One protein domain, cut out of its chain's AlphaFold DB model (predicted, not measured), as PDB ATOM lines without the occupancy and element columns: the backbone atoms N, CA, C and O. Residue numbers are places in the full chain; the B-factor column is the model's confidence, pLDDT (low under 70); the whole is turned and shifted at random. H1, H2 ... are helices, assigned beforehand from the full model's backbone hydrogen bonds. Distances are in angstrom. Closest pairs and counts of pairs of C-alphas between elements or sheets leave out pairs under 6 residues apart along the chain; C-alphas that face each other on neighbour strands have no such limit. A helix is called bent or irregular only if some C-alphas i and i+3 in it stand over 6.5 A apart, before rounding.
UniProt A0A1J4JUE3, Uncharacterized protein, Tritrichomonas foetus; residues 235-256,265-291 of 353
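What this domain is: This is residues 235 to 256 and 265 to 291 of the 353 residues of an uncharacterized protein of Tritrichomonas foetus (UniProt A0A1J4JUE3). Two helical hairpins, H1 with H2 and H3 with H4, are joined in a chain of contacts: H2 and H4 run side by side the same way, H1 packs on H2, and H3 packs on H4. H1 and H3 are apart from each other, and the last part of H4, residues 286 to 291, sticks out as a free end. The printed part has 49 residues with four named helices, in the order H1, H2, H3, H4, and no named strand; the class is all helix. It is compact, with a radius of gyration of the C-alphas of 10.8 A, and spans 33 by 22 by 15 A.

Where its parts are: H1 covers residues 235 to 241, with C-alpha 235 at (52.504, 4.561, 13.712), and is 8.8 A from first to last C-alpha. It is neither bent nor irregular, but only just: C-alphas 238 and 241 are 6.3 A apart. H2 covers residues 247 to 256 and is 14.4 A long, ending with C-alpha 256 at (39.161, -3.784, 13.283). H3 covers residues 265 to 272 and is 10.4 A long. H4, the longest helix with 15 residues, covers residues 277 to 291; its first and last C-alphas are 21.5 A apart, and C-alpha 291 is at (28.390, -2.889, 1.409).

How they stand to each other: H1 and H2 touch and form a helical hairpin; their closest C-alphas, those of Gly 239 and Asn 247, are 6.5 A apart. They run opposite ways at a steep tilt of 37 degrees, only just past shallow. H2 touches H4, with the closest C-alphas, those of Ile 253 and Ile 281, 6.8 A apart. These two run the same way at a shallow tilt of 20 degrees. H3 and H4 touch and form the other helical hairpin, running opposite ways at a steep tilt of 39 degrees; the closest C-alphas, those of Ile 267 and Ala 280, are 5.2 A apart. The helix packing is mostly crossed, but only just, with 1 of the 3 touching pairs at a shallow tilt. H1 is apart from H3 and from H4, and H2 is apart from H3. In H2, H3 and H4 every O i to N i+4 pair is within hydrogen-bond range; in H1 2 of 3 are.

The domain as a whole: The two C-alphas farthest apart, those of Lys 241 and Glu 290, are 33.2 A from each other. Residues 257 to 264 are not printed, and C-alphas 256 and 265 are 14.4 A apart across this cut, which lies between H2 and H3. The links H1 to H2 and H3 to H4 are tight. The mean pLDDT of the printed part is 97.6, and no printed residue is under 70.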
ATOM      1  N   TYR A 235      52.147   4.088  12.365       97.44
ATOM      2  CA  TYR A 235      52.504   4.561  13.712       97.44
ATOM      3  C   TYR A 235      53.362   5.827  13.687       97.44
ATOM      4  O   TYR A 235      53.156   6.739  14.493       97.44
ATOM      5  N   THR A 236      54.284   5.918  12.733       96.81
ATOM      6  CA  THR A 236      55.118   7.104  12.565       96.81
ATOM      7  C   THR A 236      54.295   8.238  11.967       96.81
ATOM      8  O   THR A 236      54.242   9.326  12.544       96.81
ATOM      9  N   ASN A 237      53.618   7.980  10.846       97.00
ATOM     10  CA  ASN A 237      52.923   9.012  10.084       97.00
ATOM     11  C   ASN A 237      51.665   9.527  10.801       97.00
ATOM     12  O   ASN A 237      51.541  10.730  11.017       97.00
ATOM     13  N   LEU A 238      50.771   8.646  11.251       97.38
ATOM     14  CA  LEU A 238      49.525   9.040  11.919       97.38
ATOM     15  C   LEU A 238      49.710   9.333  13.413       97.38
ATOM     16  O   LEU A 238      48.991  10.159  13.972       97.38
ATOM     17  N   GLY A 239      50.649   8.649  14.069       96.00
ATOM     18  CA  GLY A 239      50.905   8.811  15.499       96.00
ATOM     19  C   GLY A 239      51.878   9.948  15.787       96.00
ATOM     20  O   GLY A 239      51.484  11.004  16.271       96.00
ATOM     21  N   SER A 240      53.161   9.726  15.497       92.12
ATOM     22  CA  SER A 240      54.226  10.644  15.923       92.12
ATOM     23  C   SER A 240      54.302  11.956  15.137       92.12
ATOM     24  O   SER A 240      54.590  12.982  15.737       92.12
ATOM     25  N   LYS A 241      54.053  11.937  13.820       95.44
ATOM     26  CA  LYS A 241      54.183  13.126  12.961       95.44
ATOM     27  C   LYS A 241      52.915  13.971  12.946       95.44
ATOM     28  O   LYS A 241      52.982  15.184  13.104       95.44
ATOM     29  N   LEU A 242      51.764  13.340  12.712       96.38
ATOM     30  CA  LEU A 242      50.494  14.055  12.570       96.38
ATOM     31  C   LEU A 242      49.721  14.208  13.877       96.38
ATOM     32  O   LEU A 242      48.775  14.992  13.900       96.38
ATOM     33  N   HIS A 243      50.076  13.463  14.931       95.88
ATOM     34  CA  HIS A 243      49.323  13.426  16.188       95.88
ATOM     35  C   HIS A 243      47.814  13.209  15.964       95.88
ATOM     36  O   HIS A 243      46.966  13.822  16.612       95.88
ATOM     37  N   ALA A 244      47.464  12.345  15.009       97.25
ATOM     38  CA  ALA A 244      46.078  12.033  14.678       97.25
ATOM     39  C   ALA A 244      45.494  10.998  15.647       97.25
ATOM     40  O   ALA A 244      44.370  11.139  16.135       97.25
ATOM     41  N   PHE A 245      46.297   9.988  15.982       97.75
ATOM     42  CA  PHE A 245      45.899   8.880  16.845       97.75
ATOM     43  C   PHE A 245      46.990   8.538  17.857       97.75
ATOM     44  O   PHE A 245      48.183   8.670  17.586       97.75
ATOM     45  N   THR A 246      46.587   8.024  19.014       96.75
ATOM     46  CA  THR A 246      47.517   7.381  19.948       96.75
ATOM     47  C   THR A 246      47.893   5.972  19.465       96.75
ATOM     48  O   THR A 246      47.170   5.337  18.696       96.75
ATOM     49  N   ASN A 247      48.994   5.412  19.977       96.31
ATOM     50  CA  ASN A 247      49.403   4.038  19.646       96.31
ATOM     51  C   ASN A 247      48.345   2.983  20.019       96.31
ATOM     52  O   ASN A 247      48.239   1.955  19.348       96.31
ATOM     53  N   ALA A 248      47.573   3.217  21.085       97.19
ATOM     54  CA  ALA A 248      46.483   2.332  21.489       97.19
ATOM     55  C   ALA A 248      45.328   2.373  20.476       97.19
ATOM     56  O   ALA A 248      44.829   1.326  20.071       97.19
ATOM     57  N   GLU A 249      44.957   3.566  20.010       98.25
ATOM     58  CA  GLU A 249      43.928   3.753  18.981       98.25
ATOM     59  C   GLU A 249      44.350   3.127  17.649       98.25
ATOM     60  O   GLU A 249      43.578   2.381  17.055       98.25
ATOM     61  N   LEU A 250      45.605   3.314  17.225       98.38
ATOM     62  CA  LEU A 250      46.130   2.681  16.009       98.38
ATOM     63  C   LEU A 250      46.106   1.151  16.087       98.38
ATOM     64  O   LEU A 250      45.795   0.492  15.098       98.38
ATOM     65  N   LYS A 251      46.385   0.562  17.259       98.38
ATOM     66  CA  LYS A 251      46.218  -0.887  17.460       98.38
ATOM     67  C   LYS A 251      44.759  -1.307  17.279       98.38
ATOM     68  O   LYS A 251      44.528  -2.308  16.609       98.38
ATOM     69  N   LYS A 252      43.793  -0.560  17.826       98.56
ATOM     70  CA  LYS A 252      42.360  -0.850  17.645       98.56
ATOM     71  C   LYS A 252      41.949  -0.772  16.171       98.56
ATOM     72  O   LYS A 252      41.332  -1.705  15.671       98.56
ATOM     73  N   ILE A 253      42.365   0.281  15.462       98.50
ATOM     74  CA  ILE A 253      42.088   0.465  14.027       98.50
ATOM     75  C   ILE A 253      42.665  -0.694  13.207       98.50
ATOM     76  O   ILE A 253      41.947  -1.287  12.400       98.50
ATOM     77  N   LYS A 254      43.924  -1.077  13.467       97.88
ATOM     78  CA  LYS A 254      44.579  -2.213  12.801       97.88
ATOM     79  C   LYS A 254      43.786  -3.512  12.951       97.88
ATOM     80  O   LYS A 254      43.612  -4.225  11.975       97.88
ATOM     81  N   HIS A 255      43.322  -3.815  14.165       97.88
ATOM     82  CA  HIS A 255      42.590  -5.054  14.448       97.88
ATOM     83  C   HIS A 255      41.153  -5.043  13.924       97.88
ATOM     84  O   HIS A 255      40.573  -6.107  13.757       97.88
ATOM     85  N   ALA A 256      40.546  -3.873  13.727       98.12
ATOM     86  CA  ALA A 256      39.161  -3.784  13.283       98.12
ATOM     87  C   ALA A 256      39.032  -3.685  11.762       98.12
ATOM     88  O   ALA A 256      38.157  -4.321  11.182       98.12
ATOM     89  N   ASP A 265      40.842   7.836   7.401       97.88
ATOM     90  CA  ASP A 265      40.296   9.185   7.229       97.88
ATOM     91  C   ASP A 265      38.860   9.301   7.760       97.88
ATOM     92  O   ASP A 265      38.581  10.156   8.594       97.88
ATOM     93  N   ASN A 266      37.958   8.375   7.404       97.94
ATOM     94  CA  ASN A 266      36.587   8.415   7.937       97.94
ATOM     95  C   ASN A 266      36.549   8.267   9.463       97.94
ATOM     96  O   ASN A 266      35.754   8.940  10.118       97.94
ATOM     97  N   ILE A 267      37.368   7.369  10.025       98.50
ATOM     98  CA  ILE A 267      37.441   7.162  11.479       98.50
ATOM     99  C   ILE A 267      37.915   8.452  12.152       98.50
ATOM    100  O   ILE A 267      37.329   8.879  13.146       98.50
ATOM    101  N   PHE A 268      38.940   9.096  11.594       98.31
ATOM    102  CA  PHE A 268      39.445  10.363  12.105       98.31
ATOM    103  C   PHE A 268      38.389  11.471  12.048       98.31
ATOM    104  O   PHE A 268      38.203  12.191  13.027       98.31
ATOM    105  N   GLU A 269      37.647  11.578  10.947       98.00
ATOM    106  CA  GLU A 269      36.587  12.576  10.795       98.00
ATOM    107  C   GLU A 269      35.432  12.384  11.788       98.00
ATOM    108  O   GLU A 269      34.873  13.365  12.277       98.00
ATOM    109  N   GLU A 270      35.071  11.149  12.145       98.38
ATOM    110  CA  GLU A 270      34.081  10.909  13.205       98.38
ATOM    111  C   GLU A 270      34.621  11.325  14.581       98.38
ATOM    112  O   GLU A 270      33.923  11.981  15.352       98.38
ATOM    113  N   ILE A 271      35.892  11.042  14.863       97.75
ATOM    114  CA  ILE A 271      36.544  11.472  16.107       97.75
ATOM    115  C   ILE A 271      36.619  12.999  16.213       97.75
ATOM    116  O   ILE A 271      36.413  13.554  17.292       97.75
ATOM    117  N   ARG A 272      36.874  13.703  15.103       96.69
ATOM    118  CA  ARG A 272      36.838  15.177  15.056       96.69
ATOM    119  C   ARG A 272      35.460  15.740  15.390       96.69
ATOM    120  O   ARG A 272      35.367  16.847  15.909       96.69
ATOM    121  N   LYS A 273      34.394  14.973  15.151       97.00
ATOM    122  CA  LYS A 273      33.023  15.296  15.578       97.00
ATOM    123  C   LYS A 273      32.747  14.914  17.038       97.00
ATOM    124  O   LYS A 273      31.591  14.927  17.446       97.00
ATOM    125  N   HIS A 274      33.790  14.644  17.825       96.38
ATOM    126  CA  HIS A 274      33.744  14.259  19.239       96.38
ATOM    127  C   HIS A 274      33.200  12.848  19.507       96.38
ATOM    128  O   HIS A 274      32.832  12.538  20.638       96.38
ATOM    129  N   GLU A 275      33.186  11.966  18.502       97.94
ATOM    130  CA  GLU A 275      32.838  10.560  18.718       97.94
ATOM    131  C   GLU A 275      33.998   9.795  19.382       97.94
ATOM    132  O   GLU A 275      35.162   9.973  19.000       97.94
ATOM    133  N   PRO A 276      33.724   8.895  20.344       98.00
ATOM    134  CA  PRO A 276      34.737   7.989  20.874       98.00
ATOM    135  C   PRO A 276      35.331   7.093  19.778       98.00
ATOM    136  O   PRO A 276      34.619   6.640  18.880       98.00
ATOM    137  N   ILE A 277      36.624   6.762  19.888       98.19
ATOM    138  CA  ILE A 277      37.342   5.920  18.911       98.19
ATOM    139  C   ILE A 277      36.613   4.603  18.606       98.19
ATOM    140  O   ILE A 277      36.516   4.213  17.447       98.19
ATOM    141  N   ASP A 278      36.083   3.927  19.626       98.56
ATOM    142  CA  ASP A 278      35.423   2.631  19.454       98.56
ATOM    143  C   ASP A 278      34.127   2.767  18.635       98.56
ATOM    144  O   ASP A 278      33.890   1.978  17.722       98.56
ATOM    145  N   VAL A 279      33.358   3.835  18.875       98.62
ATOM    146  CA  VAL A 279      32.141   4.167  18.115       98.62
ATOM    147  C   VAL A 279      32.489   4.543  16.672       98.62
ATOM    148  O   VAL A 279      31.830   4.095  15.733       98.62
ATOM    149  N   ALA A 280      33.542   5.338  16.464       98.62
ATOM    150  CA  ALA A 280      34.007   5.715  15.130       98.62
ATOM    151  C   ALA A 280      34.440   4.490  14.303       98.62
ATOM    152  O   ALA A 280      34.063   4.365  13.134       98.62
ATOM    153  N   ILE A 281      35.176   3.557  14.920       98.69
ATOM    154  CA  ILE A 281      35.564   2.281  14.306       98.69
ATOM    155  C   ILE A 281      34.323   1.449  13.967       98.69
ATOM    156  O   ILE A 281      34.201   0.974  12.839       98.69
ATOM    157  N   GLU A 282      33.386   1.292  14.904       98.62
ATOM    158  CA  GLU A 282      32.162   0.512  14.691       98.62
ATOM    159  C   GLU A 282      31.319   1.078  13.541       98.62
ATOM    160  O   GLU A 282      30.849   0.326  12.684       98.62
ATOM    161  N   LYS A 283      31.181   2.408  13.457       98.56
ATOM    162  CA  LYS A 283      30.495   3.071  12.340       98.56
ATOM    163  C   LYS A 283      31.143   2.738  10.994       98.56
ATOM    164  O   LYS A 283      30.410   2.520  10.027       98.56
ATOM    165  N   GLU A 284      32.474   2.719  10.902       98.44
ATOM    166  CA  GLU A 284      33.173   2.375   9.656       98.44
ATOM    167  C   GLU A 284      33.032   0.885   9.320       98.44
ATOM    168  O   GLU A 284      32.701   0.551   8.181       98.44
ATOM    169  N   VAL A 285      33.184  -0.008  10.305       98.56
ATOM    170  CA  VAL A 285      32.967  -1.455  10.130       98.56
ATOM    171  C   VAL A 285      31.543  -1.733   9.649       98.56
ATOM    172  O   VAL A 285      31.358  -2.467   8.683       98.56
ATOM    173  N   ARG A 286      30.530  -1.095  10.245       98.56
ATOM    174  CA  ARG A 286      29.130  -1.237   9.823       98.56
ATOM    175  C   ARG A 286      28.925  -0.819   8.365       98.56
ATOM    176  O   ARG A 286      28.326  -1.577   7.609       98.56
ATOM    177  N   LYS A 287      29.476   0.327   7.941       98.12
ATOM    178  CA  LYS A 287      29.417   0.782   6.535       98.12
ATOM    179  C   LYS A 287      30.066  -0.223   5.577       98.12
ATOM    180  O   LYS A 287      29.574  -0.426   4.467       98.12
ATOM    181  N   ILE A 288      31.187  -0.825   5.979       98.12
ATOM    182  CA  ILE A 288      31.861  -1.865   5.193       98.12
ATOM    183  C   ILE A 288      30.971  -3.110   5.104       98.12
ATOM    184  O   ILE A 288      30.730  -3.592   3.999       98.12
ATOM    185  N   ASN A 289      30.427  -3.573   6.230       98.25
ATOM    186  CA  ASN A 289      29.583  -4.764   6.299       98.25
ATOM    187  C   ASN A 289      28.309  -4.619   5.462       98.25
ATOM    188  O   ASN A 289      27.988  -5.513   4.689       98.25
ATOM    189  N   GLU A 290      27.617  -3.480   5.546       98.19
ATOM    190  CA  GLU A 290      26.447  -3.178   4.707       98.19
ATOM    191  C   GLU A 290      26.778  -3.322   3.216       98.19
ATOM    192  O   GLU A 290      26.025  -3.927   2.451       98.19
ATOM    193  N   LYS A 291      27.944  -2.814   2.801       97.44
ATOM    194  CA  LYS A 291      28.390  -2.889   1.409       97.44
ATOM    195  C   LYS A 291      28.789  -4.308   0.990       97.44
ATOM    196  O   LYS A 291      28.524  -4.679  -0.151       97.44
TER     197      LYS A 291